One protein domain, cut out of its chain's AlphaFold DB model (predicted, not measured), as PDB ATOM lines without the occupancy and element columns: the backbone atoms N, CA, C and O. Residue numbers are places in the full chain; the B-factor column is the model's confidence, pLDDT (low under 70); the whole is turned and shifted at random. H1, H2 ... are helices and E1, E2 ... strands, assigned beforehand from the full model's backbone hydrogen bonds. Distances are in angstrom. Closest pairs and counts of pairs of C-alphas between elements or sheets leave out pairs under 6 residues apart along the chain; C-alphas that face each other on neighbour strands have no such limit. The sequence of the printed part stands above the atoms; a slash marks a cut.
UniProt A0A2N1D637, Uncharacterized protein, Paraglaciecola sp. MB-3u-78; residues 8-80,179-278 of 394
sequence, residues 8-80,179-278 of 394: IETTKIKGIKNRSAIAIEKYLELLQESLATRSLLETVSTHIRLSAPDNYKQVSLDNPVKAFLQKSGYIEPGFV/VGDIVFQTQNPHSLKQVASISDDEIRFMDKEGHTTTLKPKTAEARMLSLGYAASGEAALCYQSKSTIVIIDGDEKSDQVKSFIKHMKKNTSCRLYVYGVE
ATOM      1  N   ILE A   8     -23.521  55.800  14.844       88.31
ATOM      2  CA  ILE A   8     -23.574  55.060  13.581       88.31
ATOM      3  C   ILE A   8     -23.982  56.022  12.472       88.31
ATOM      4  O   ILE A   8     -25.081  56.567  12.490       88.31
ATOM      5  N   GLU A   9     -23.109  56.180  11.486       89.25
ATOM      6  CA  GLU A   9     -23.356  56.970  10.285       89.25
ATOM      7  C   GLU A   9     -23.485  56.011   9.103       89.25
ATOM      8  O   GLU A   9     -22.619  55.169   8.881       89.25
ATOM      9  N   THR A  10     -24.586  56.085   8.355       84.62
ATOM     10  CA  THR A  10     -24.812  55.228   7.181       84.62
ATOM     11  C   THR A  10     -24.913  56.089   5.935       84.62
ATOM     12  O   THR A  10     -25.682  57.045   5.898       84.62
ATOM     13  N   THR A  11     -24.137  55.757   4.910       84.81
ATOM     14  CA  THR A  11     -24.121  56.462   3.628       84.81
ATOM     15  C   THR A  11     -24.350  55.470   2.500       84.81
ATOM     16  O   THR A  11     -23.661  54.457   2.402       84.81
ATOM     17  N   LYS A  12     -25.309  55.782   1.628       78.50
ATOM     18  CA  LYS A  12     -25.564  55.030   0.399       78.50
ATOM     19  C   LYS A  12     -24.835  55.679  -0.769       78.50
ATOM     20  O   LYS A  12     -25.018  56.866  -1.027       78.50
ATOM     21  N   ILE A  13     -24.030  54.899  -1.481       71.31
ATOM     22  CA  ILE A  13     -23.257  55.355  -2.638       71.31
ATOM     23  C   ILE A  13     -23.995  54.943  -3.916       71.31
ATOM     24  O   ILE A  13     -24.204  53.753  -4.154       71.31
ATOM     25  N   LYS A  14     -24.356  55.929  -4.750       61.69
ATOM     26  CA  LYS A  14     -24.947  55.729  -6.084       61.69
ATOM     27  C   LYS A  14     -23.877  55.858  -7.178       61.69
ATOM     28  O   LYS A  14     -23.055  56.769  -7.133       61.69
ATOM     29  N   GLY A  15     -23.921  54.992  -8.195       51.62
ATOM     30  CA  GLY A  15     -23.105  55.109  -9.417       51.62
ATOM     31  C   GLY A  15     -21.807  54.280  -9.466       51.62
ATOM     32  O   GLY A  15     -21.297  53.785  -8.464       51.62
ATOM     33  N   ILE A  16     -21.276  54.097 -10.686       44.28
ATOM     34  CA  ILE A  16     -20.229  53.104 -11.021       44.28
ATOM     35  C   ILE A  16     -18.816  53.524 -10.581       44.28
ATOM     36  O   ILE A  16     -18.002  52.656 -10.267       44.28
ATOM     37  N   LYS A  17     -18.497  54.824 -10.568       49.59
ATOM     38  CA  LYS A  17     -17.098  55.286 -10.489       49.59
ATOM     39  C   LYS A  17     -16.507  55.367  -9.071       49.59
ATOM     40  O   LYS A  17     -15.296  55.248  -8.955       49.59
ATOM     41  N   ASN A  18     -17.319  55.453  -8.009       55.31
ATOM     42  CA  ASN A  18     -16.834  55.723  -6.640       55.31
ATOM     43  C   ASN A  18     -17.203  54.657  -5.592       55.31
ATOM     44  O   ASN A  18     -17.377  54.986  -4.421       55.31
ATOM     45  N   ARG A  19     -17.293  53.370  -5.963       64.38
ATOM     46  CA  ARG A  19     -17.745  52.300  -5.039       64.38
ATOM     47  C   ARG A  19     -16.986  52.240  -3.708       64.38
ATOM     48  O   ARG A  19     -17.536  51.794  -2.712       64.38
ATOM     49  N   SER A  20     -15.729  52.673  -3.676       70.06
ATOM     50  CA  SER A  20     -14.922  52.656  -2.445       70.06
ATOM     51  C   SER A  20     -14.123  53.927  -2.223       70.06
ATOM     52  O   SER A  20     -13.585  54.102  -1.140       70.06
ATOM     53  N   ALA A  21     -14.107  54.835  -3.204       77.12
ATOM     54  CA  ALA A  21     -13.389  56.100  -3.115       77.12
ATOM     55  C   ALA A  21     -13.863  56.924  -1.913       77.12
ATOM     56  O   ALA A  21     -13.038  57.304  -1.103       77.12
ATOM     57  N   ILE A  22     -15.178  57.077  -1.717       80.19
ATOM     58  CA  ILE A  22     -15.730  57.887  -0.615       80.19
ATOM     59  C   ILE A  22     -15.373  57.296   0.757       80.19
ATOM     60  O   ILE A  22     -15.022  58.010   1.690       80.19
ATOM     61  N   ALA A  23     -15.448  55.973   0.894       83.94
ATOM     62  CA  ALA A  23     -15.109  55.314   2.147       83.94
ATOM     63  C   ALA A  23     -13.597  55.345   2.426       83.94
ATOM     64  O   ALA A  23     -13.187  55.496   3.576       83.94
ATOM     65  N   ILE A  24     -12.775  55.240   1.378       86.56
ATOM     66  CA  ILE A  24     -11.325  55.428   1.460       86.56
ATOM     67  C   ILE A  24     -11.007  56.877   1.827       86.56
ATOM     68  O   ILE A  24     -10.225  57.091   2.738       86.56
ATOM     69  N   GLU A  25     -11.631  57.867   1.192       88.69
ATOM     70  CA  GLU A  25     -11.481  59.290   1.519       88.69
ATOM     71  C   GLU A  25     -11.808  59.545   2.989       88.69
ATOM     72  O   GLU A  25     -11.002  60.152   3.693       88.69
ATOM     73  N   LYS A  26     -12.922  58.993   3.492       90.62
ATOM     74  CA  LYS A  26     -13.265  59.121   4.912       90.62
ATOM     75  C   LYS A  26     -12.246  58.447   5.824       90.62
ATOM     76  O   LYS A  26     -11.897  58.987   6.871       90.62
ATOM     77  N   TYR A  27     -11.770  57.264   5.443       92.81
ATOM     78  CA  TYR A  27     -10.719  56.580   6.187       92.81
ATOM     79  C   TYR A  27      -9.426  57.407   6.217       92.81
ATOM     80  O   TYR A  27      -8.830  57.539   7.280       92.81
ATOM     81  N   LEU A  28      -9.026  57.999   5.090       93.25
ATOM     82  CA  LEU A  28      -7.833  58.838   4.976       93.25
ATOM     83  C   LEU A  28      -7.943  60.132   5.790       93.25
ATOM     84  O   LEU A  28      -6.972  60.507   6.438       93.25
ATOM     85  N   GLU A  29      -9.115  60.771   5.809       93.50
ATOM     86  CA  GLU A  29      -9.409  61.932   6.662       93.50
ATOM     87  C   GLU A  29      -9.167  61.590   8.140       93.50
ATOM     88  O   GLU A  29      -8.339  62.210   8.806       93.50
ATOM     89  N   LEU A  30      -9.819  60.531   8.631       93.50
ATOM     90  CA  LEU A  30      -9.687  60.100  10.024       93.50
ATOM     91  C   LEU A  30      -8.253  59.645  10.342       93.50
ATOM     92  O   LEU A  30      -7.736  59.903  11.435       93.50
ATOM     93  N   LEU A  31      -7.607  58.956   9.396       94.94
ATOM     94  CA  LEU A  31      -6.225  58.504   9.517       94.94
ATOM     95  C   LEU A  31      -5.296  59.705   9.699       94.94
ATOM     96  O   LEU A  31      -4.504  59.710  10.636       94.94
ATOM     97  N   GLN A  32      -5.429  60.736   8.863       94.19
ATOM     98  CA  GLN A  32      -4.633  61.957   8.949       94.19
ATOM     99  C   GLN A  32      -4.829  62.679  10.289       94.19
ATOM    100  O   GLN A  32      -3.845  63.075  10.913       94.19
ATOM    101  N   GLU A  33      -6.070  62.797  10.767       92.44
ATOM    102  CA  GLU A  33      -6.364  63.374  12.087       92.44
ATOM    103  C   GLU A  33      -5.703  62.583  13.222       92.44
ATOM    104  O   GLU A  33      -5.141  63.155  14.158       92.44
ATOM    105  N   SER A  34      -5.740  61.250  13.147       93.12
ATOM    106  CA  SER A  34      -5.183  60.393  14.196       93.12
ATOM    107  C   SER A  34      -3.657  60.387  14.208       93.12
ATOM    108  O   SER A  34      -3.063  60.431  15.289       93.12
ATOM    109  N   LEU A  35      -3.030  60.397  13.029       94.19
ATOM    110  CA  LEU A  35      -1.573  60.425  12.866       94.19
ATOM    111  C   LEU A  35      -0.930  61.705  13.414       94.19
ATOM    112  O   LEU A  35       0.243  61.686  13.767       94.19
ATOM    113  N   ALA A  36      -1.692  62.792  13.583       91.38
ATOM    114  CA  ALA A  36      -1.204  64.003  14.244       91.38
ATOM    115  C   ALA A  36      -0.823  63.786  15.723       91.38
ATOM    116  O   ALA A  36      -0.140  64.618  16.315       91.38
ATOM    117  N   THR A  37      -1.279  62.691  16.343       91.38
ATOM    118  CA  THR A  37      -1.092  62.435  17.784       91.38
ATOM    119  C   THR A  37      -0.566  61.040  18.111       91.38
ATOM    120  O   THR A  37      -0.316  60.755  19.280       91.38
ATOM    121  N   ARG A  38      -0.440  60.150  17.120       92.69
ATOM    122  CA  ARG A  38      -0.163  58.720  17.321       92.69
ATOM    123  C   ARG A  38       0.708  58.161  16.214       92.69
ATOM    124  O   ARG A  38       0.700  58.656  15.090       92.69
ATOM    125  N   SER A  39       1.404  57.069  16.520       93.69
ATOM    126  CA  SER A  39       2.125  56.310  15.496       93.69
ATOM    127  C   SER A  39       1.157  55.662  14.497       93.69
ATOM    128  O   SER A  39      -0.016  55.407  14.804       93.69
ATOM    129  N   LEU A  40       1.654  55.342  13.299       95.19
ATOM    130  CA  LEU A  40       0.877  54.637  12.278       95.19
ATOM    131  C   LEU A  40       0.404  53.262  12.766       95.19
ATOM    132  O   LEU A  40      -0.770  52.924  12.605       95.19
ATOM    133  N   LEU A  41       1.289  52.498  13.414       94.38
ATOM    134  CA  LEU A  41       0.964  51.170  13.930       94.38
ATOM    135  C   LEU A  41      -0.115  51.232  15.017       94.38
ATOM    136  O   LEU A  41      -1.077  50.467  14.966       94.38
ATOM    137  N   GLU A  42      -0.016  52.163  15.968       92.19
ATOM    138  CA  GLU A  42      -1.049  52.360  16.993       92.19
ATOM    139  C   GLU A  42      -2.389  52.777  16.368       92.19
ATOM    140  O   GLU A  42      -3.451  52.264  16.737       92.19
ATOM    141  N   THR A  43      -2.339  53.672  15.380       93.62
ATOM    142  CA  THR A  43      -3.532  54.188  14.708       93.62
ATOM    143  C   THR A  43      -4.305  53.076  13.998       93.62
ATOM    144  O   THR A  43      -5.500  52.904  14.242       93.62
ATOM    145  N   VAL A  44      -3.626  52.273  13.175       92.25
ATOM    146  CA  VAL A  44      -4.251  51.197  12.387       92.25
ATOM    147  C   VAL A  44      -4.662  50.002  13.256       92.25
ATOM    148  O   VAL A  44      -5.616  49.297  12.924       92.25
ATOM    149  N   SER A  45      -3.968  49.771  14.376       87.75
ATOM    150  CA  SER A  45      -4.244  48.627  15.256       87.75
ATOM    151  C   SER A  45      -5.395  48.838  16.233       87.75
ATOM    152  O   SER A  45      -6.059  47.867  16.585       87.75
ATOM    153  N   THR A  46      -5.631  50.073  16.688       86.88
ATOM    154  CA  THR A  46      -6.577  50.329  17.793       86.88
ATOM    155  C   THR A  46      -7.515  51.510  17.569       86.88
ATOM    156  O   THR A  46      -8.567  51.593  18.209       86.88
ATOM    157  N   HIS A  47      -7.177  52.442  16.675       89.88
ATOM    158  CA  HIS A  47      -7.945  53.677  16.529       89.88
ATOM    159  C   HIS A  47      -8.893  53.628  15.343       89.88
ATOM    160  O   HIS A  47     -10.082  53.873  15.537       89.88
ATOM    161  N   ILE A  48      -8.400  53.303  14.148       92.38
ATOM    162  CA  ILE A  48      -9.197  53.362  12.922       92.38
ATOM    163  C   ILE A  48      -9.026  52.081  12.124       92.38
ATOM    164  O   ILE A  48      -7.909  51.699  11.772       92.38
ATOM    165  N   ARG A  49     -10.150  51.452  11.777       92.06
ATOM    166  CA  ARG A  49     -10.177  50.257  10.934       92.06
ATOM    167  C   ARG A  49     -10.978  50.477   9.661       92.06
ATOM    168  O   ARG A  49     -12.103  50.963   9.725       92.06
ATOM    169  N   LEU A  50     -10.417  50.059   8.527       92.25
ATOM    170  CA  LEU A  50     -11.154  49.871   7.282       92.25
ATOM    171  C   LEU A  50     -11.506  48.387   7.127       92.25
ATOM    172  O   LEU A  50     -10.622  47.532   7.060       92.25
ATOM    173  N   SER A  51     -12.798  48.084   7.095       91.06
ATOM    174  CA  SER A  51     -13.332  46.725   7.138       91.06
ATOM    175  C   SER A  51     -14.283  46.468   5.975       91.06
ATOM    176  O   SER A  51     -15.067  47.336   5.587       91.06
ATOM    177  N   ALA A  52     -14.264  45.248   5.449       87.19
ATOM    178  CA  ALA A  52     -15.216  44.797   4.442       87.19
ATOM    179  C   ALA A  52     -15.632  43.328   4.671       87.19
ATOM    180  O   ALA A  52     -14.902  42.577   5.318       87.19
ATOM    181  N   PRO A  53     -16.788  42.885   4.152       80.75
ATOM    182  CA  PRO A  53     -17.131  41.463   4.086       80.75
ATOM    183  C   PRO A  53     -16.178  40.670   3.162       80.75
ATOM    184  O   PRO A  53     -15.438  41.259   2.373       80.75
ATOM    185  N   ASP A  54     -16.211  39.332   3.236       70.50
ATOM    186  CA  ASP A  54     -15.322  38.409   2.489       70.50
ATOM    187  C   ASP A  54     -15.307  38.613   0.968       70.50
ATOM    188  O   ASP A  54     -14.315  38.348   0.290       70.50
ATOM    189  N   ASN A  55     -16.402  39.125   0.411       61.12
ATOM    190  CA  ASN A  55     -16.564  39.300  -1.025       61.12
ATOM    191  C   ASN A  55     -15.782  40.496  -1.606       61.12
ATOM    192  O   ASN A  55     -15.773  40.687  -2.828       61.12
ATOM    193  N   TYR A  56     -15.139  41.307  -0.761       68.56
ATOM    194  CA  TYR A  56     -14.405  42.494  -1.176       68.56
ATOM    195  C   TYR A  56     -12.894  42.223  -1.255       68.56
ATOM    196  O   TYR A  56     -12.273  41.744  -0.308       68.56
ATOM    197  N   LYS A  57     -12.254  42.581  -2.377       71.44
ATOM    198  CA  LYS A  57     -10.799  42.414  -2.542       71.44
ATOM    199  C   LYS A  57     -10.035  43.391  -1.644       71.44
ATOM    200  O   LYS A  57      -9.973  44.578  -1.961       71.44
ATOM    201  N   GLN A  58      -9.390  42.883  -0.593       76.19
ATOM    202  CA  GLN A  58      -8.613  43.687   0.363       76.19
ATOM    203  C   GLN A  58      -7.575  44.603  -0.318       76.19
ATOM    204  O   GLN A  58      -7.474  45.782   0.009       76.19
ATOM    205  N   VAL A  59      -6.893  44.101  -1.353       75.44
ATOM    206  CA  VAL A  59      -5.882  44.845  -2.132       75.44
ATOM    207  C   VAL A  59      -6.427  46.152  -2.724       75.44
ATOM    208  O   VAL A  59      -5.705  47.146  -2.808       75.44
ATOM    209  N   SER A  60      -7.706  46.184  -3.111       77.56
ATOM    210  CA  SER A  60      -8.345  47.391  -3.650       77.56
ATOM    211  C   SER A  60      -8.537  48.489  -2.597       77.56
ATOM    212  O   SER A  60      -8.725  49.646  -2.964       77.56
ATOM    213  N   LEU A  61      -8.495  48.137  -1.308       83.12
ATOM    214  CA  LEU A  61      -8.587  49.066  -0.180       83.12
ATOM    215  C   LEU A  61      -7.202  49.474   0.328       83.12
ATOM    216  O   LEU A  61      -6.981  50.648   0.609       83.12
ATOM    217  N   ASP A  62      -6.263  48.529   0.406       87.88
ATOM    218  CA  ASP A  62      -4.919  48.792   0.926       87.88
ATOM    219  C   ASP A  62      -4.102  49.723   0.016       87.88
ATOM    220  O   ASP A  62      -3.435  50.637   0.502       87.88
ATOM    221  N   ASN A  63      -4.151  49.524  -1.306       86.69
ATOM    222  CA  ASN A  63      -3.280  50.248  -2.239       86.69
ATOM    223  C   ASN A  63      -3.502  51.774  -2.245       86.69
ATOM    224  O   ASN A  63      -2.513  52.509  -2.219       86.69
ATOM    225  N   PRO A  64      -4.748  52.289  -2.249       87.25
ATOM    226  CA  PRO A  64      -4.987  53.727  -2.130       87.25
ATOM    227  C   PRO A  64      -4.473  54.316  -0.810       87.25
ATOM    228  O   PRO A  64      -3.904  55.407  -0.811       87.25
ATOM    229  N   VAL A  65      -4.612  53.580   0.300       91.31
ATOM    230  CA  VAL A  65      -4.087  54.006   1.606       91.31
ATOM    231  C   VAL A  65      -2.567  54.062   1.586       91.31
ATOM    232  O   VAL A  65      -1.974  55.068   1.972       91.31
ATOM    233  N   LYS A  66      -1.928  53.014   1.066       92.88
ATOM    234  CA  LYS A  66      -0.478  52.965   0.893       92.88
ATOM    235  C   LYS A  66       0.033  54.133   0.048       92.88
ATOM    236  O   LYS A  66       0.982  54.803   0.447       92.88
ATOM    237  N   ALA A  67      -0.614  54.419  -1.083       90.38
ATOM    238  CA  ALA A  67      -0.236  55.533  -1.951       90.38
ATOM    239  C   ALA A  67      -0.319  56.888  -1.222       90.38
ATOM    240  O   ALA A  67       0.574  57.724  -1.365       90.38
ATOM    241  N   PHE A  68      -1.354  57.094  -0.401       92.31
ATOM    242  CA  PHE A  68      -1.465  58.277   0.454       92.31
ATOM    243  C   PHE A  68      -0.327  58.362   1.481       92.31
ATOM    244  O   PHE A  68       0.278  59.426   1.629       92.31
ATOM    245  N   LEU A  69      -0.011  57.260   2.165       95.69
ATOM    246  CA  LEU A  69       1.044  57.217   3.182       95.69
ATOM    247  C   LEU A  69       2.431  57.482   2.583       95.69
ATOM    248  O   LEU A  69       3.203  58.235   3.176       95.69
ATOM    249  N   GLN A  70       2.720  56.942   1.393       93.25
ATOM    250  CA  GLN A  70       3.956  57.222   0.651       93.25
ATOM    251  C   GLN A  70       4.045  58.694   0.252       93.25
ATOM    252  O   GLN A  70       5.051  59.352   0.500       93.25
ATOM    253  N   LYS A  71       2.967  59.240  -0.327       94.19
ATOM    254  CA  LYS A  71       2.910  60.651  -0.733       94.19
ATOM    255  C   LYS A  71       3.073  61.604   0.455       94.19
ATOM    256  O   LYS A  71       3.634  62.682   0.296       94.19
ATOM    257  N   SER A  72       2.580  61.204   1.622       92.50
ATOM    258  CA  SER A  72       2.622  62.001   2.850       92.50
ATOM    259  C   SER A  72       3.892  61.778   3.681       92.50
ATOM    260  O   SER A  72       4.034  62.393   4.731       92.50
ATOM    261  N   GLY A  73       4.810  60.910   3.237       93.31
ATOM    262  CA  GLY A  73       6.087  60.658   3.911       93.31
ATOM    263  C   GLY A  73       6.003  59.806   5.183       93.31
ATOM    264  O   GLY A  73       6.976  59.752   5.928       93.31
ATOM    265  N   TYR A  74       4.876  59.133   5.446       94.12
ATOM    266  CA  TYR A  74       4.737  58.235   6.604       94.12
ATOM    267  C   TYR A  74       5.410  56.875   6.393       94.12
ATOM    268  O   TYR A  74       5.738  56.198   7.364       94.12
ATOM    269  N   ILE A  75       5.584  56.466   5.133       96.50
ATOM    270  CA  ILE A  75       6.276  55.237   4.735       96.50
ATOM    271  C   ILE A  75       7.166  55.526   3.524       96.50
ATOM    272  O   ILE A  75       6.929  56.487   2.786       96.50
ATOM    273  N   GLU A  76       8.174  54.691   3.298       95.69
ATOM    274  CA  GLU A  76       9.116  54.904   2.203       95.69
ATOM    275  C   GLU A  76       8.466  54.678   0.819       95.69
ATOM    276  O   GLU A  76       7.615  53.794   0.651       95.69
ATOM    277  N   PRO A  77       8.862  55.451  -0.211       90.31
ATOM    278  CA  PRO A  77       8.336  55.293  -1.568       90.31
ATOM    279  C   PRO A  77       8.907  54.065  -2.300       90.31
ATOM    280  O   PRO A  77       8.287  53.575  -3.246       90.31
ATOM    281  N   GLY A  78      10.078  53.568  -1.884       88.62
ATOM    282  CA  GLY A  78      10.698  52.364  -2.444       88.62
ATOM    283  C   GLY A  78       9.981  51.088  -2.003       88.62
ATOM    284  O   GLY A  78       9.410  51.037  -0.919       88.62
ATOM    285  N   PHE A  79      10.012  50.043  -2.833       92.62
ATOM    286  CA  PHE A  79       9.375  48.769  -2.500       92.62
ATOM    287  C   PHE A  79      10.145  47.555  -3.020       92.62
ATOM    288  O   PHE A  79      10.806  47.604  -4.056       92.62
ATOM    289  N   VAL A  80       9.969  46.431  -2.328       91.94
ATOM    290  CA  VAL A  80      10.338  45.089  -2.788       91.94
ATOM    291  C   VAL A  80       9.071  44.336  -3.169       91.94
ATOM    292  O   VAL A  80       8.025  44.487  -2.541       91.94
ATOM    293  N   VAL A 179       9.428  49.895   3.424       97.69
ATOM    294  CA  VAL A 179       9.749  50.220   4.818       97.69
ATOM    295  C   VAL A 179       8.685  51.170   5.373       97.69
ATOM    296  O   VAL A 179       8.213  52.078   4.688       97.69
ATOM    297  N   GLY A 180       8.269  50.921   6.611       97.25
ATOM    298  CA  GLY A 180       7.180  51.617   7.283       97.25
ATOM    299  C   GLY A 180       5.797  51.003   7.059       97.25
ATOM    300  O   GLY A 180       4.884  51.368   7.803       97.25
ATOM    301  N   ASP A 181       5.624  50.069   6.109       97.94
ATOM    302  CA  ASP A 181       4.318  49.447   5.856       97.94
ATOM    303  C   ASP A 181       3.783  48.717   7.095       97.94
ATOM    304  O   ASP A 181       4.532  48.062   7.820       97.94
ATOM    305  N   ILE A 182       2.467  48.772   7.306       97.00
ATOM    306  CA  ILE A 182       1.793  47.930   8.298       97.00
ATOM    307  C   ILE A 182       1.367  46.627   7.630       97.00
ATOM    308  O   ILE A 182       0.745  46.644   6.568       97.00
ATOM    309  N   VAL A 183       1.667  45.498   8.263       95.50
ATOM    310  CA  VAL A 183       1.366  44.155   7.762       95.50
ATOM    311  C   VAL A 183       0.809  43.248   8.848       95.50
ATOM    312  O   VAL A 183       0.996  43.491  10.038       95.50
ATOM    313  N   PHE A 184       0.178  42.157   8.430       92.50
ATOM    314  CA  PHE A 184      -0.124  41.012   9.285       92.50
ATOM    315  C   PHE A 184       0.151  39.700   8.548       92.50
ATOM    316  O   PHE A 184       0.292  39.654   7.324       92.50
ATOM    317  N   GLN A 185       0.212  38.616   9.315       90.38
ATOM    318  CA  GLN A 185       0.228  37.255   8.790       90.38
ATOM    319  C   GLN A 185      -1.214  36.791   8.602       90.38
ATOM    320  O   GLN A 185      -1.980  36.804   9.553       90.38
ATOM    321  N   THR A 186      -1.612  36.349   7.414       85.62
ATOM    322  CA  THR A 186      -3.003  35.939   7.123       85.62
ATOM    323  C   THR A 186      -3.534  34.844   8.058       85.62
ATOM    324  O   THR A 186      -4.727  34.806   8.337       85.62
ATOM    325  N   GLN A 187      -2.655  33.998   8.604       82.81
ATOM    326  CA  GLN A 187      -2.988  32.992   9.628       82.81
ATOM    327  C   GLN A 187      -3.179  33.580  11.036       82.81
ATOM    328  O   GLN A 187      -3.810  32.961  11.890       82.81
ATOM    329  N   ASN A 188      -2.623  34.762  11.287       87.00
ATOM    330  CA  ASN A 188      -2.739  35.515  12.525       87.00
ATOM    331  C   ASN A 188      -3.071  36.990  12.204       87.00
ATOM    332  O   ASN A 188      -2.196  37.863  12.277       87.00
ATOM    333  N   PRO A 189      -4.334  37.286  11.853       85.19
ATOM    334  CA  PRO A 189      -4.725  38.639  11.497       85.19
ATOM    335  C   PRO A 189      -4.728  39.601  12.686       85.19
ATOM    336  O   PRO A 189      -4.767  40.791  12.447       85.19
ATOM    337  N   HIS A 190      -4.661  39.157  13.948       83.94
ATOM    338  CA  HIS A 190      -4.666  40.069  15.102       83.94
ATOM    339  C   HIS A 190      -3.290  40.689  15.400       83.94
ATOM    340  O   HIS A 190      -3.200  41.679  16.126       83.94
ATOM    341  N   SER A 191      -2.211  40.121  14.854       88.75
ATOM    342  CA  SER A 191      -0.841  40.585  15.080       88.75
ATOM    343  C   SER A 191      -0.381  41.504  13.946       88.75
ATOM    344  O   SER A 191       0.295  41.078  13.007       88.75
ATOM    345  N   LEU A 192      -0.764  42.782  14.037       93.31
ATOM    346  CA  LEU A 192      -0.232  43.824  13.160       93.31
ATOM    347  C   LEU A 192       1.200  44.181  13.554       93.31
ATOM    348  O   LEU A 192       1.517  44.319  14.737       93.31
ATOM    349  N   LYS A 193       2.048  44.372  12.548       95.81
ATOM    350  CA  LYS A 193       3.443  44.776  12.704       95.81
ATOM    351  C   LYS A 193       3.806  45.826  11.668       95.81
ATOM    352  O   LYS A 193       3.231  45.849  10.583       95.81
ATOM    353  N   GLN A 194       4.781  46.661  11.986       97.75
ATOM    354  CA  GLN A 194       5.347  47.633  11.062       97.75
ATOM    355  C   GLN A 194       6.656  47.111  10.472       97.75
ATOM    356  O   GLN A 194       7.495  46.583  11.198       97.75
ATOM    357  N   VAL A 195       6.851  47.261   9.164       98.00
ATOM    358  CA  VAL A 195       8.113  46.931   8.493       98.00
ATOM    359  C   VAL A 195       9.177  47.943   8.906       98.00
ATOM    360  O   VAL A 195       9.059  49.127   8.608       98.00
ATOM    361  N   ALA A 196      10.227  47.475   9.572       97.31
ATOM    362  CA  ALA A 196      11.337  48.305  10.031       97.31
ATOM    363  C   ALA A 196      12.473  48.385   8.998       97.31
ATOM    364  O   ALA A 196      13.092  49.431   8.846       97.31
ATOM    365  N   SER A 197      12.753  47.289   8.287       96.94
ATOM    366  CA  SER A 197      13.762  47.249   7.223       96.94
ATOM    367  C   SER A 197      13.516  46.081   6.271       96.94
ATOM    368  O   SER A 197      12.928  45.066   6.657       96.94
ATOM    369  N   ILE A 198      13.990  46.210   5.030       96.19
ATOM    370  CA  ILE A 198      13.901  45.170   3.999       96.19
ATOM    371  C   ILE A 198      15.282  44.977   3.369       96.19
ATOM    372  O   ILE A 198      15.944  45.944   3.004       96.19
ATOM    373  N   SER A 199      15.695  43.722   3.229       93.50
ATOM    374  CA  SER A 199      16.880  43.287   2.489       93.50
ATOM    375  C   SER A 199      16.556  42.019   1.691       93.50
ATOM    376  O   SER A 199      15.471  41.450   1.837       93.50
ATOM    377  N   ASP A 200      17.498  41.555   0.869       88.62
ATOM    378  CA  ASP A 200      17.330  40.316   0.097       88.62
ATOM    379  C   ASP A 200      17.229  39.064   0.986       88.62
ATOM    380  O   ASP A 200      16.572  38.084   0.612       88.62
ATOM    381  N   ASP A 201      17.839  39.110   2.173       92.50
ATOM    382  CA  ASP A 201      17.924  37.980   3.102       92.50
ATOM    383  C   ASP A 201      16.869  38.037   4.211       92.50
ATOM    384  O   ASP A 201      16.331  37.001   4.613       92.50
ATOM    385  N   GLU A 202      16.547  39.238   4.698       96.19
ATOM    386  CA  GLU A 202      15.620  39.439   5.810       96.19
ATOM    387  C   GLU A 202      14.687  40.642   5.635       96.19
ATOM    388  O   GLU A 202      15.068  41.712   5.158       96.19
ATOM    389  N   ILE A 203      13.459  40.463   6.113       97.25
ATOM    390  CA  ILE A 203      12.484  41.512   6.387       97.25
ATOM    391  C   ILE A 203      12.348  41.603   7.899       97.25
ATOM    392  O   ILE A 203      12.062  40.597   8.558       97.25
ATOM    393  N   ARG A 204      12.540  42.798   8.448       97.81
ATOM    394  CA  ARG A 204      12.423  43.066   9.879       97.81
ATOM    395  C   ARG A 204      11.110  43.771  10.165       97.81
ATOM    396  O   ARG A 204      10.764  44.735   9.486       97.81
ATOM    397  N   PHE A 205      10.415  43.325  11.201       97.56
ATOM    398  CA  PHE A 205       9.161  43.907  11.658       97.56
ATOM    399  C   PHE A 205       9.249  44.295  13.125       97.56
ATOM    400  O   PHE A 205       9.910  43.604  13.896       97.56
ATOM    401  N   MET A 206       8.515  45.331  13.502       97.00
ATOM    402  CA  MET A 206       8.328  45.782  14.874       97.00
ATOM    403  C   MET A 206       6.846  45.673  15.243       97.00
ATOM    404  O   MET A 206       5.987  46.076  14.456       97.00
ATOM    405  N   ASP A 207       6.529  45.094  16.399       93.56
ATOM    406  CA  ASP A 207       5.169  45.128  16.948       93.56
ATOM    407  C   ASP A 207       4.910  46.407  17.764       93.56
ATOM    408  O   ASP A 207       5.766  47.286  17.875       93.56
ATOM    409  N   LYS A 208       3.695  46.547  18.304       87.88
ATOM    410  CA  LYS A 208       3.287  47.748  19.053       87.88
ATOM    411  C   LYS A 208       4.015  47.881  20.397       87.88
ATOM    412  O   LYS A 208       4.079  48.977  20.941       87.88
ATOM    413  N   GLU A 209       4.543  46.780  20.926       89.81
ATOM    414  CA  GLU A 209       5.364  46.726  22.133       89.81
ATOM    415  C   GLU A 209       6.853  47.005  21.850       89.81
ATOM    416  O   GLU A 209       7.645  47.116  22.785       89.81
ATOM    417  N   GLY A 210       7.241  47.141  20.578       90.62
ATOM    418  CA  GLY A 210       8.616  47.387  20.153       90.62
ATOM    419  C   GLY A 210       9.451  46.118  19.963       90.62
ATOM    420  O   GLY A 210      10.645  46.212  19.663       90.62
ATOM    421  N   HIS A 211       8.865  44.922  20.094       94.62
ATOM    422  CA  HIS A 211       9.594  43.690  19.823       94.62
ATOM    423  C   HIS A 211       9.834  43.531  18.332       94.62
ATOM    424  O   HIS A 211       8.965  43.744  17.482       94.62
ATOM    425  N   THR A 212      11.049  43.098  18.021       95.94
ATOM    426  CA  THR A 212      11.487  42.893  16.651       95.94
ATOM    427  C   THR A 212      11.366  41.423  16.266       95.94
ATOM    428  O   THR A 212      11.801  40.538  16.998       95.94
ATOM    429  N   THR A 213      10.809  41.157  15.088       95.38
ATOM    430  CA  THR A 213      10.769  39.819  14.481       95.38
ATOM    431  C   THR A 213      11.279  39.873  13.049       95.38
ATOM    432  O   THR A 213      11.209  40.917  12.402       95.38
ATOM    433  N   THR A 214      11.799  38.756  12.546       95.81
ATOM    434  CA  THR A 214      12.388  38.671  11.203       95.81
ATOM    435  C   THR A 214      11.733  37.581  10.370       95.81
ATOM    436  O   THR A 214      11.271  36.570  10.899       95.81
ATOM    437  N   LEU A 215      11.737  37.765   9.054       94.75
ATOM    438  CA  LEU A 215      11.213  36.817   8.076       94.75
ATOM    439  C   LEU A 215      12.104  36.802   6.840       94.75
ATOM    440  O   LEU A 215      12.573  37.850   6.409       94.75
ATOM    441  N   LYS A 216      12.296  35.636   6.231       93.81
ATOM    442  CA  LYS A 216      13.044  35.527   4.976       93.81
ATOM    443  C   LYS A 216      12.093  35.711   3.782       93.81
ATOM    444  O   LYS A 216      11.116  34.968   3.707       93.81
ATOM    445  N   PRO A 217      12.364  36.610   2.813       89.31
ATOM    446  CA  PRO A 217      11.435  36.935   1.716       89.31
ATOM    447  C   PRO A 217      10.947  35.750   0.861       89.31
ATOM    448  O   PRO A 217       9.878  35.818   0.259       89.31
ATOM    449  N   LYS A 218      11.732  34.666   0.771       87.25
ATOM    450  CA  LYS A 218      11.487  33.524  -0.132       87.25
ATOM    451  C   LYS A 218      10.856  32.303   0.551       87.25
ATOM    452  O   LYS A 218      10.881  31.218  -0.025       87.25
ATOM    453  N   THR A 219      10.317  32.443   1.763       89.62
ATOM    454  CA  THR A 219       9.728  31.311   2.500       89.62
ATOM    455  C   THR A 219       8.208  31.248   2.382       89.62
ATOM    456  O   THR A 219       7.557  32.190   1.928       89.62
ATOM    457  N   ALA A 220       7.625  30.117   2.790       86.94
ATOM    458  CA  ALA A 220       6.177  29.937   2.834       86.94
ATOM    459  C   ALA A 220       5.503  30.967   3.757       86.94
ATOM    460  O   ALA A 220       4.443  31.488   3.433       86.94
ATOM    461  N   GLU A 221       6.156  31.327   4.860       88.94
ATOM    462  CA  GLU A 221       5.667  32.312   5.823       88.94
ATOM    463  C   GLU A 221       5.655  33.738   5.238       88.94
ATOM    464  O   GLU A 221       4.749  34.519   5.526       88.94
ATOM    465  N   ALA A 222       6.607  34.086   4.362       91.00
ATOM    466  CA  ALA A 222       6.580  35.355   3.623       91.00
ATOM    467  C   ALA A 222       5.421  35.441   2.635       91.00
ATOM    468  O   ALA A 222       4.861  36.518   2.435       91.00
ATOM    469  N   ARG A 223       4.995  34.302   2.084       91.38
ATOM    470  CA  ARG A 223       3.827  34.251   1.203       91.38
ATOM    471  C   ARG A 223       2.525  34.530   1.943       91.38
ATOM    472  O   ARG A 223       1.551  34.905   1.311       91.38
ATOM    473  N   MET A 224       2.494  34.381   3.261       91.81
ATOM    474  CA  MET A 224       1.297  34.613   4.066       91.81
ATOM    475  C   MET A 224       1.181  36.060   4.565       91.81
ATOM    476  O   MET A 224       0.285  36.350   5.356       91.81
ATOM    477  N   LEU A 225       2.042  36.971   4.101       93.12
ATOM    478  CA  LEU A 225       1.961  38.397   4.415       93.12
ATOM    479  C   LEU A 225       0.823  39.099   3.665       93.12
ATOM    480  O   LEU A 225       0.611  38.886   2.473       93.12
ATOM    481  N   SER A 226       0.159  40.014   4.366       92.25
ATOM    482  CA  SER A 226      -0.803  40.959   3.801       92.25
ATOM    483  C   SER A 226      -0.580  42.360   4.369       92.25
ATOM    484  O   SER A 226      -0.060  42.501   5.477       92.25
ATOM    485  N   LEU A 227      -0.996  43.392   3.630       93.75
ATOM    486  CA  LEU A 227      -1.049  44.759   4.148       93.75
ATOM    487  C   LEU A 227      -2.116  44.862   5.233       93.75
ATOM    488  O   LEU A 227      -3.148  44.198   5.189       93.75
ATOM    489  N   GLY A 228      -1.837  45.688   6.230       92.62
ATOM    490  CA  GLY A 228      -2.634  45.808   7.437       92.62
ATOM    491  C   GLY A 228      -3.588  46.988   7.460       92.62
ATOM    492  O   GLY A 228      -4.199  47.191   8.502       92.62
ATOM    493  N   TYR A 229      -3.743  47.763   6.386       92.81
ATOM    494  CA  TYR A 229      -4.567  48.978   6.402       92.81
ATOM    495  C   TYR A 229      -6.067  48.666   6.356       92.81
ATOM    496  O   TYR A 229      -6.855  49.263   7.090       92.81
ATOM    497  N   ALA A 230      -6.446  47.674   5.553       90.31
ATOM    498  CA  ALA A 230      -7.789  47.133   5.456       90.31
ATOM    499  C   ALA A 230      -7.839  45.660   5.880       90.31
ATOM    500  O   ALA A 230      -6.841  44.943   5.851       90.31
ATOM    501  N   ALA A 231      -9.002  45.192   6.329       87.25
ATOM    502  CA  ALA A 231      -9.267  43.768   6.527       87.25
ATOM    503  C   ALA A 231     -10.603  43.384   5.898       87.25
ATOM    504  O   ALA A 231     -11.567  44.150   5.947       87.25
ATOM    505  N   SER A 232     -10.663  42.173   5.356       84.81
ATOM    506  CA  SER A 232     -11.897  41.564   4.870       84.81
ATOM    507  C   SER A 232     -12.252  40.320   5.677       84.81
ATOM    508  O   SER A 232     -11.363  39.629   6.181       84.81
ATOM    509  N   GLY A 233     -13.545  40.019   5.783       82.25
ATOM    510  CA  GLY A 233     -13.983  38.715   6.271       82.25
ATOM    511  C   GLY A 233     -13.648  38.438   7.728       82.25
ATOM    512  O   GLY A 233     -13.676  39.342   8.564       82.25
ATOM    513  N   GLU A 234     -13.248  37.200   8.015       80.88
ATOM    514  CA  GLU A 234     -12.790  36.756   9.341       80.88
ATOM    515  C   GLU A 234     -11.661  37.626   9.912       80.88
ATOM    516  O   GLU A 234     -11.643  37.930  11.107       80.88
ATOM    517  N   ALA A 235     -10.746  38.109   9.062       82.69
ATOM    518  CA  ALA A 235      -9.690  39.012   9.510       82.69
ATOM    519  C   ALA A 235     -10.276  40.319  10.058       82.69
ATOM    520  O   ALA A 235      -9.806  40.812  11.077       82.69
ATOM    521  N   ALA A 236     -11.332  40.862   9.441       87.50
ATOM    522  CA  ALA A 236     -11.982  42.083   9.919       87.50
ATOM    523  C   ALA A 236     -12.706  41.872  11.257       87.50
ATOM    524  O   ALA A 236     -12.743  42.781  12.087       87.50
ATOM    525  N   LEU A 237     -13.241  40.669  11.496       88.19
ATOM    526  CA  LEU A 237     -13.951  40.316  12.731       88.19
ATOM    527  C   LEU A 237     -13.031  40.243  13.963       88.19
ATOM    528  O   LEU A 237     -13.516  40.311  15.095       88.19
ATOM    529  N   CYS A 238     -11.719  40.130  13.755       84.62
ATOM    530  CA  CYS A 238     -10.727  39.975  14.817       84.62
ATOM    531  C   CYS A 238     -10.326  41.292  15.503       84.62
ATOM    532  O   CYS A 238      -9.704  41.258  16.564       84.62
ATOM    533  N   TYR A 239     -10.656  42.448  14.921       84.44
ATOM    534  CA  TYR A 239     -10.194  43.745  15.414       84.44
ATOM    535  C   TYR A 239     -11.215  44.437  16.309       84.44
ATOM    536  O   TYR A 239     -12.420  44.349  16.077       84.44
ATOM    537  N   GLN A 240     -10.702  45.178  17.291       89.38
ATOM    538  CA  GLN A 240     -11.442  46.166  18.067       89.38
ATOM    539  C   GLN A 240     -10.850  47.546  17.792       89.38
ATOM    540  O   GLN A 240      -9.631  47.717  17.827       89.38
ATOM    541  N   SER A 241     -11.705  48.530  17.531       90.00
ATOM    542  CA  SER A 241     -11.278  49.880  17.157       90.00
ATOM    543  C   SER A 241     -12.173  50.952  17.764       90.00
ATOM    544  O   SER A 241     -13.344  50.729  18.069       90.00
ATOM    545  N   LYS A 242     -11.632  52.161  17.933       91.69
ATOM    546  CA  LYS A 242     -12.452  53.324  18.305       91.69
ATOM    547  C   LYS A 242     -13.397  53.718  17.178       91.69
ATOM    548  O   LYS A 242     -14.593  53.905  17.405       91.69
ATOM    549  N   SER A 243     -12.867  53.808  15.966       93.31
ATOM    550  CA  SER A 243     -13.620  54.131  14.766       93.31
ATOM    551  C   SER A 243     -13.460  53.043  13.717       93.31
ATOM    552  O   SER A 243     -12.359  52.560  13.462       93.31
ATOM    553  N   THR A 244     -14.567  52.663  13.094       93.25
ATOM    554  CA  THR A 244     -14.585  51.613  12.076       93.25
ATOM    555  C   THR A 244     -15.331  52.116  10.860       93.25
ATOM    556  O   THR A 244     -16.440  52.634  10.975       93.25
ATOM    557  N   ILE A 245     -14.723  51.954   9.694       93.06
ATOM    558  CA  ILE A 245     -15.318  52.220   8.395       93.06
ATOM    559  C   ILE A 245     -15.618  50.862   7.775       93.06
ATOM    560  O   ILE A 245     -14.716  50.050   7.587       93.06
ATOM    561  N   VAL A 246     -16.882  50.608   7.466       89.62
ATOM    562  CA  VAL A 246     -17.352  49.386   6.821       89.62
ATOM    563  C   VAL A 246     -17.772  49.714   5.400       89.62
ATOM    564  O   VAL A 246     -18.615  50.584   5.198       89.62
ATOM    565  N   ILE A 247     -17.223  48.996   4.424       86.12
ATOM    566  CA  ILE A 247     -17.648  49.072   3.023       86.12
ATOM    567  C   ILE A 247     -18.386  47.794   2.663       86.12
ATOM    568  O   ILE A 247     -17.880  46.695   2.885       86.12
ATOM    569  N   ILE A 248     -19.566  47.936   2.069       80.19
ATOM    570  CA  ILE A 248     -20.402  46.822   1.630       80.19
ATOM    571  C   ILE A 248     -20.612  46.950   0.122       80.19
ATOM    572  O   ILE A 248     -21.350  47.821  -0.330       80.19
ATOM    573  N   ASP A 249     -19.985  46.068  -0.664       70.50
ATOM    574  CA  ASP A 249     -20.305  45.881  -2.089       70.50
ATOM    575  C   ASP A 249     -21.145  44.607  -2.226       70.50
ATOM    576  O   ASP A 249     -20.621  43.492  -2.251       70.50
ATOM    577  N   GLY A 250     -22.474  44.726  -2.208       62.28
ATOM    578  CA  GLY A 250     -23.316  43.540  -2.068       62.28
ATOM    579  C   GLY A 250     -24.785  43.822  -1.815       62.28
ATOM    580  O   GLY A 250     -25.237  44.958  -1.849       62.28
ATOM    581  N   ASP A 251     -25.538  42.748  -1.591       64.31
ATOM    582  CA  ASP A 251     -26.896  42.870  -1.074       64.31
ATOM    583  C   ASP A 251     -26.828  43.125   0.437       64.31
ATOM    584  O   ASP A 251     -26.556  42.213   1.216       64.31
ATOM    585  N   GLU A 252     -27.075  44.365   0.856       64.19
ATOM    586  CA  GLU A 252     -27.161  44.751   2.273       64.19
ATOM    587  C   GLU A 252     -28.229  43.964   3.045       64.19
ATOM    588  O   GLU A 252     -28.191  43.901   4.276       64.19
ATOM    589  N   LYS A 253     -29.191  43.352   2.340       66.81
ATOM    590  CA  LYS A 253     -30.241  42.537   2.952       66.81
ATOM    591  C   LYS A 253     -29.791  41.111   3.256       66.81
ATOM    592  O   LYS A 253     -30.541  40.418   3.948       66.81
ATOM    593  N   SER A 254     -28.604  40.689   2.809       75.75
ATOM    594  CA  SER A 254     -28.064  39.371   3.147       75.75
ATOM    595  C   SER A 254     -27.823  39.257   4.655       75.75
ATOM    596  O   SER A 254     -27.310  40.174   5.304       75.75
ATOM    597  N   ASP A 255     -28.184  38.112   5.230       79.44
ATOM    598  CA  ASP A 255     -28.011  37.879   6.665       79.44
ATOM    599  C   ASP A 255     -26.533  37.823   7.070       79.44
ATOM    600  O   ASP A 255     -26.187  38.226   8.182       79.44
ATOM    601  N   GLN A 256     -25.646  37.436   6.150       77.94
ATOM    602  CA  GLN A 256     -24.197  37.491   6.351       77.94
ATOM    603  C   GLN A 256     -23.723  38.938   6.543       77.94
ATOM    604  O   GLN A 256     -23.002  39.226   7.495       77.94
ATOM    605  N   VAL A 257     -24.184  39.871   5.701       81.38
ATOM    606  CA  VAL A 257     -23.838  41.297   5.820       81.38
ATOM    607  C   VAL A 257     -24.415  41.891   7.106       81.38
ATOM    608  O   VAL A 257     -23.709  42.591   7.833       81.38
ATOM    609  N   LYS A 258     -25.668  41.569   7.454       84.00
ATOM    610  CA  LYS A 258     -26.267  42.011   8.727       84.00
ATOM    611  C   LYS A 258     -25.484  41.499   9.935       84.00
ATOM    612  O   LYS A 258     -25.245  42.261  10.873       84.00
ATOM    613  N   SER A 259     -25.082  40.226   9.914       87.94
ATOM    614  CA  SER A 259     -24.266  39.613  10.967       87.94
ATOM    615  C   SER A 259     -22.906  40.303  11.085       87.94
ATOM    616  O   SER A 259     -22.506  40.694  12.183       87.94
ATOM    617  N   PHE A 260     -22.255  40.569   9.949       89.25
ATOM    618  CA  PHE A 260     -20.993  41.297   9.884       89.25
ATOM    619  C   PHE A 260     -21.105  42.696  10.508       89.25
ATOM    620  O   PHE A 260     -20.350  43.031  11.417       89.25
ATOM    621  N   ILE A 261     -22.102  43.497  10.107       88.50
ATOM    622  CA  ILE A 261     -22.335  44.834  10.680       88.50
ATOM    623  C   ILE A 261     -22.611  44.741  12.185       88.50
ATOM    624  O   ILE A 261     -22.099  45.548  12.960       88.50
ATOM    625  N   LYS A 262     -23.417  43.767  12.626       91.19
ATOM    626  CA  LYS A 262     -23.707  43.552  14.053       91.19
ATOM    627  C   LYS A 262     -22.430  43.267  14.841       91.19
ATOM    628  O   LYS A 262     -22.290  43.767  15.954       91.19
ATOM    629  N   HIS A 263     -21.508  42.494  14.277       92.25
ATOM    630  CA  HIS A 263     -20.204  42.243  14.884       92.25
ATOM    631  C   HIS A 263     -19.342  43.506  14.923       92.25
ATOM    632  O   HIS A 263     -18.828  43.858  15.980       92.25
ATOM    633  N   MET A 264     -19.280  44.262  13.822       92.44
ATOM    634  CA  MET A 264     -18.560  45.541  13.778       92.44
ATOM    635  C   MET A 264     -19.085  46.532  14.825       92.44
ATOM    636  O   MET A 264     -18.287  47.187  15.487       92.44
ATOM    637  N   LYS A 265     -20.404  46.595  15.054       91.94
ATOM    638  CA  LYS A 265     -21.001  47.414  16.127       91.94
ATOM    639  C   LYS A 265     -20.497  47.024  17.516       91.94
ATOM    640  O   LYS A 265     -20.245  47.901  18.327       91.94
ATOM    641  N   LYS A 266     -20.334  45.728  17.795       91.38
ATOM    642  CA  LYS A 266     -19.813  45.254  19.091       91.38
ATOM    643  C   LYS A 266     -18.335  45.587  19.284       91.38
ATOM    644  O   LYS A 266     -17.914  45.854  20.402       91.38
ATOM    645  N   ASN A 267     -17.570  45.570  18.197       89.81
ATOM    646  CA  ASN A 267     -16.125  45.775  18.224       89.81
ATOM    647  C   ASN A 267     -15.702  47.241  18.036       89.81
ATOM    648  O   ASN A 267     -14.508  47.538  18.050       89.81
ATOM    649  N   THR A 268     -16.662  48.151  17.863       92.44
ATOM    650  CA  THR A 268     -16.406  49.578  17.664       92.44
ATOM    651  C   THR A 268     -16.859  50.359  18.883       92.44
ATOM    652  O   THR A 268     -18.032  50.304  19.240       92.44
ATOM    653  N   SER A 269     -15.955  51.104  19.518       91.62
ATOM    654  CA  SER A 269     -16.269  51.775  20.787       91.62
ATOM    655  C   SER A 269     -16.765  53.217  20.654       91.62
ATOM    656  O   SER A 269     -17.389  53.713  21.587       91.62
ATOM    657  N   CYS A 270     -16.518  53.909  19.533       91.19
ATOM    658  CA  CYS A 270     -16.866  55.329  19.387       91.19
ATOM    659  C   CYS A 270     -17.717  55.640  18.149       91.19
ATOM    660  O   CYS A 270     -18.808  56.197  18.289       91.19
ATOM    661  N   ARG A 271     -17.236  55.315  16.939       93.56
ATOM    662  CA  ARG A 271     -17.936  55.669  15.687       93.56
ATOM    663  C   ARG A 271     -17.881  54.569  14.641       93.56
ATOM    664  O   ARG A 271     -16.797  54.123  14.278       93.56
ATOM    665  N   LEU A 272     -19.033  54.194  14.105       93.06
ATOM    666  CA  LEU A 272     -19.150  53.248  13.002       93.06
ATOM    667  C   LEU A 272     -19.694  53.960  11.760       93.06
ATOM    668  O   LEU A 272     -20.825  54.439  11.767       93.06
ATOM    669  N   TYR A 273     -18.912  53.969  10.687       91.81
ATOM    670  CA  TYR A 273     -19.305  54.472   9.376       91.81
ATOM    671  C   TYR A 273     -19.643  53.286   8.476       91.81
ATOM    672  O   TYR A 273     -18.803  52.415   8.274       91.81
ATOM    673  N   VAL A 274     -20.857  53.227   7.938       88.56
ATOM    674  CA  VAL A 274     -21.306  52.151   7.046       88.56
ATOM    675  C   VAL A 274     -21.567  52.725   5.663       88.56
ATOM    676  O   VAL A 274     -22.510  53.489   5.464       88.56
ATOM    677  N   TYR A 275     -20.738  52.331   4.705       85.25
ATOM    678  CA  TYR A 275     -20.859  52.691   3.301       85.25
ATOM    679  C   TYR A 275     -21.463  51.533   2.523       85.25
ATOM    680  O   TYR A 275     -20.809  50.529   2.235       85.25
ATOM    681  N   GLY A 276     -22.736  51.702   2.201       77.12
ATOM    682  CA  GLY A 276     -23.509  50.800   1.374       77.12
ATOM    683  C   GLY A 276     -23.382  51.162  -0.097       77.12
ATOM    684  O   GLY A 276     -23.805  52.245  -0.505       77.12
ATOM    685  N   VAL A 277     -22.777  50.297  -0.910       69.19
ATOM    686  CA  VAL A 277     -22.760  50.496  -2.360       69.19
ATOM    687  C   VAL A 277     -24.078  49.971  -2.904       69.19
ATOM    688  O   VAL A 277     -24.277  48.758  -2.997       69.19
ATOM    689  N   GLU A 278     -24.976  50.876  -3.303       58.62
ATOM    690  CA  GLU A 278     -26.168  50.452  -4.023       58.62
ATOM    691  C   GLU A 278     -25.696  49.817  -5.327       58.62
ATOM    692  O   GLU A 278     -25.156  50.479  -6.221       58.62
TER     693      GLU A 278
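This is residues 8 to 80 and 179 to 278 of the 394 residues of an uncharacterized protein of Paraglaciecola sp. MB-3u-78 (UniProt A0A2N1D637). Two lobes stand side by side along the longest axis: a larger one, a parallel sheet with H1 and H3 on one face and H5 and H6 on the other, and a smaller one, a strongly twisted antiparallel sheet grazed by short H4. H2 sits between the lobes and packs on both sheets. The 173 printed residues include six named helices and ten named strands, in the order E1 H1 H2 E2 H3 E3 E4 E5 E6 H4 E7 E8 H5 E9 H6 E10; the sheets run E1 E10 E9 E2 E8 and E6 E5 E4 E3 E7. The class is mixed, helices and strands; the whole is compact, with a radius of gyration of the C-alphas of 16.0 A and spans of 48 by 32 by 31 A.

E1, residues 8 to 13, begins at C-alpha 8 (-23.574, 55.060, 13.581). H1, 21 to 35, is 20.3 A long; H2, 40 to 47, E2, 48 to 52, and H3, 59 to 71, follow. After the cut come E3, 182 to 185, E4, 188 to 198, 21.0 A long, E5, 203 to 206, E6, 212 to 215, H4, 220 to 223, E7, 225 to 227, E8, 230 to 232, and H5, 233 to 237. E9, 241 to 249, is 21.6 A long, H6, 255 to 267, 18.4 A, and E10, 268 to 277, 21.0 A, ending at C-alpha 277 (-22.760, 50.496, -2.360).

In the parallel sheet, these backbone pairs are within hydrogen-bond range: N 9 and O 272 across E1 and E10, 2.9 A; N 246 and O 273 across E10 and E9, 2.8 A; N 51 and O 245 across E9 and E2, 2.8 A; and N 231 and O 50 across E2 and E8, 2.9 A. The sheet with H1 and H3 on one face and H6 on the other makes three layers. H1 has a height of 9.3 A over the sheet and H6 9.8 A; both run along the strands. E9, H6, E10 is a strand-helix-strand unit, two parallel neighbours joined through a helix; E1, H1 H2, E2 and E8, H5, E9 are split units, with other strands between; the three crossovers are right-handed. H1 touches H3 at Leu 28 and Val 65, C-alphas 7.0 A apart, at a steep tilt of 46 degrees. E3 E4 E5 E6 is a meander, each strand the antiparallel neighbour of the one before; N 193 and O 183 of E4 and E3 are 2.9 A apart. E4 bends by 83 degrees at residue 191. Every O i to N i+4 pair is within hydrogen-bond range in H1, H2, H5 and H6, and 7 of 9 in H3; H4 is too short for such a pair.

The two C-alphas farthest apart, of Asp 201 and Lys 253, are 48.4 A apart. Residues 81 to 178 are not printed, and C-alphas 80 and 179 stand 9.2 A apart across the cut. Of the links that are printed whole, none is long. The mean pLDDT of the printed part is 87.1; residues 14 to 19, 55 to 56, 250 to 253 and 277 to 278 are under 70.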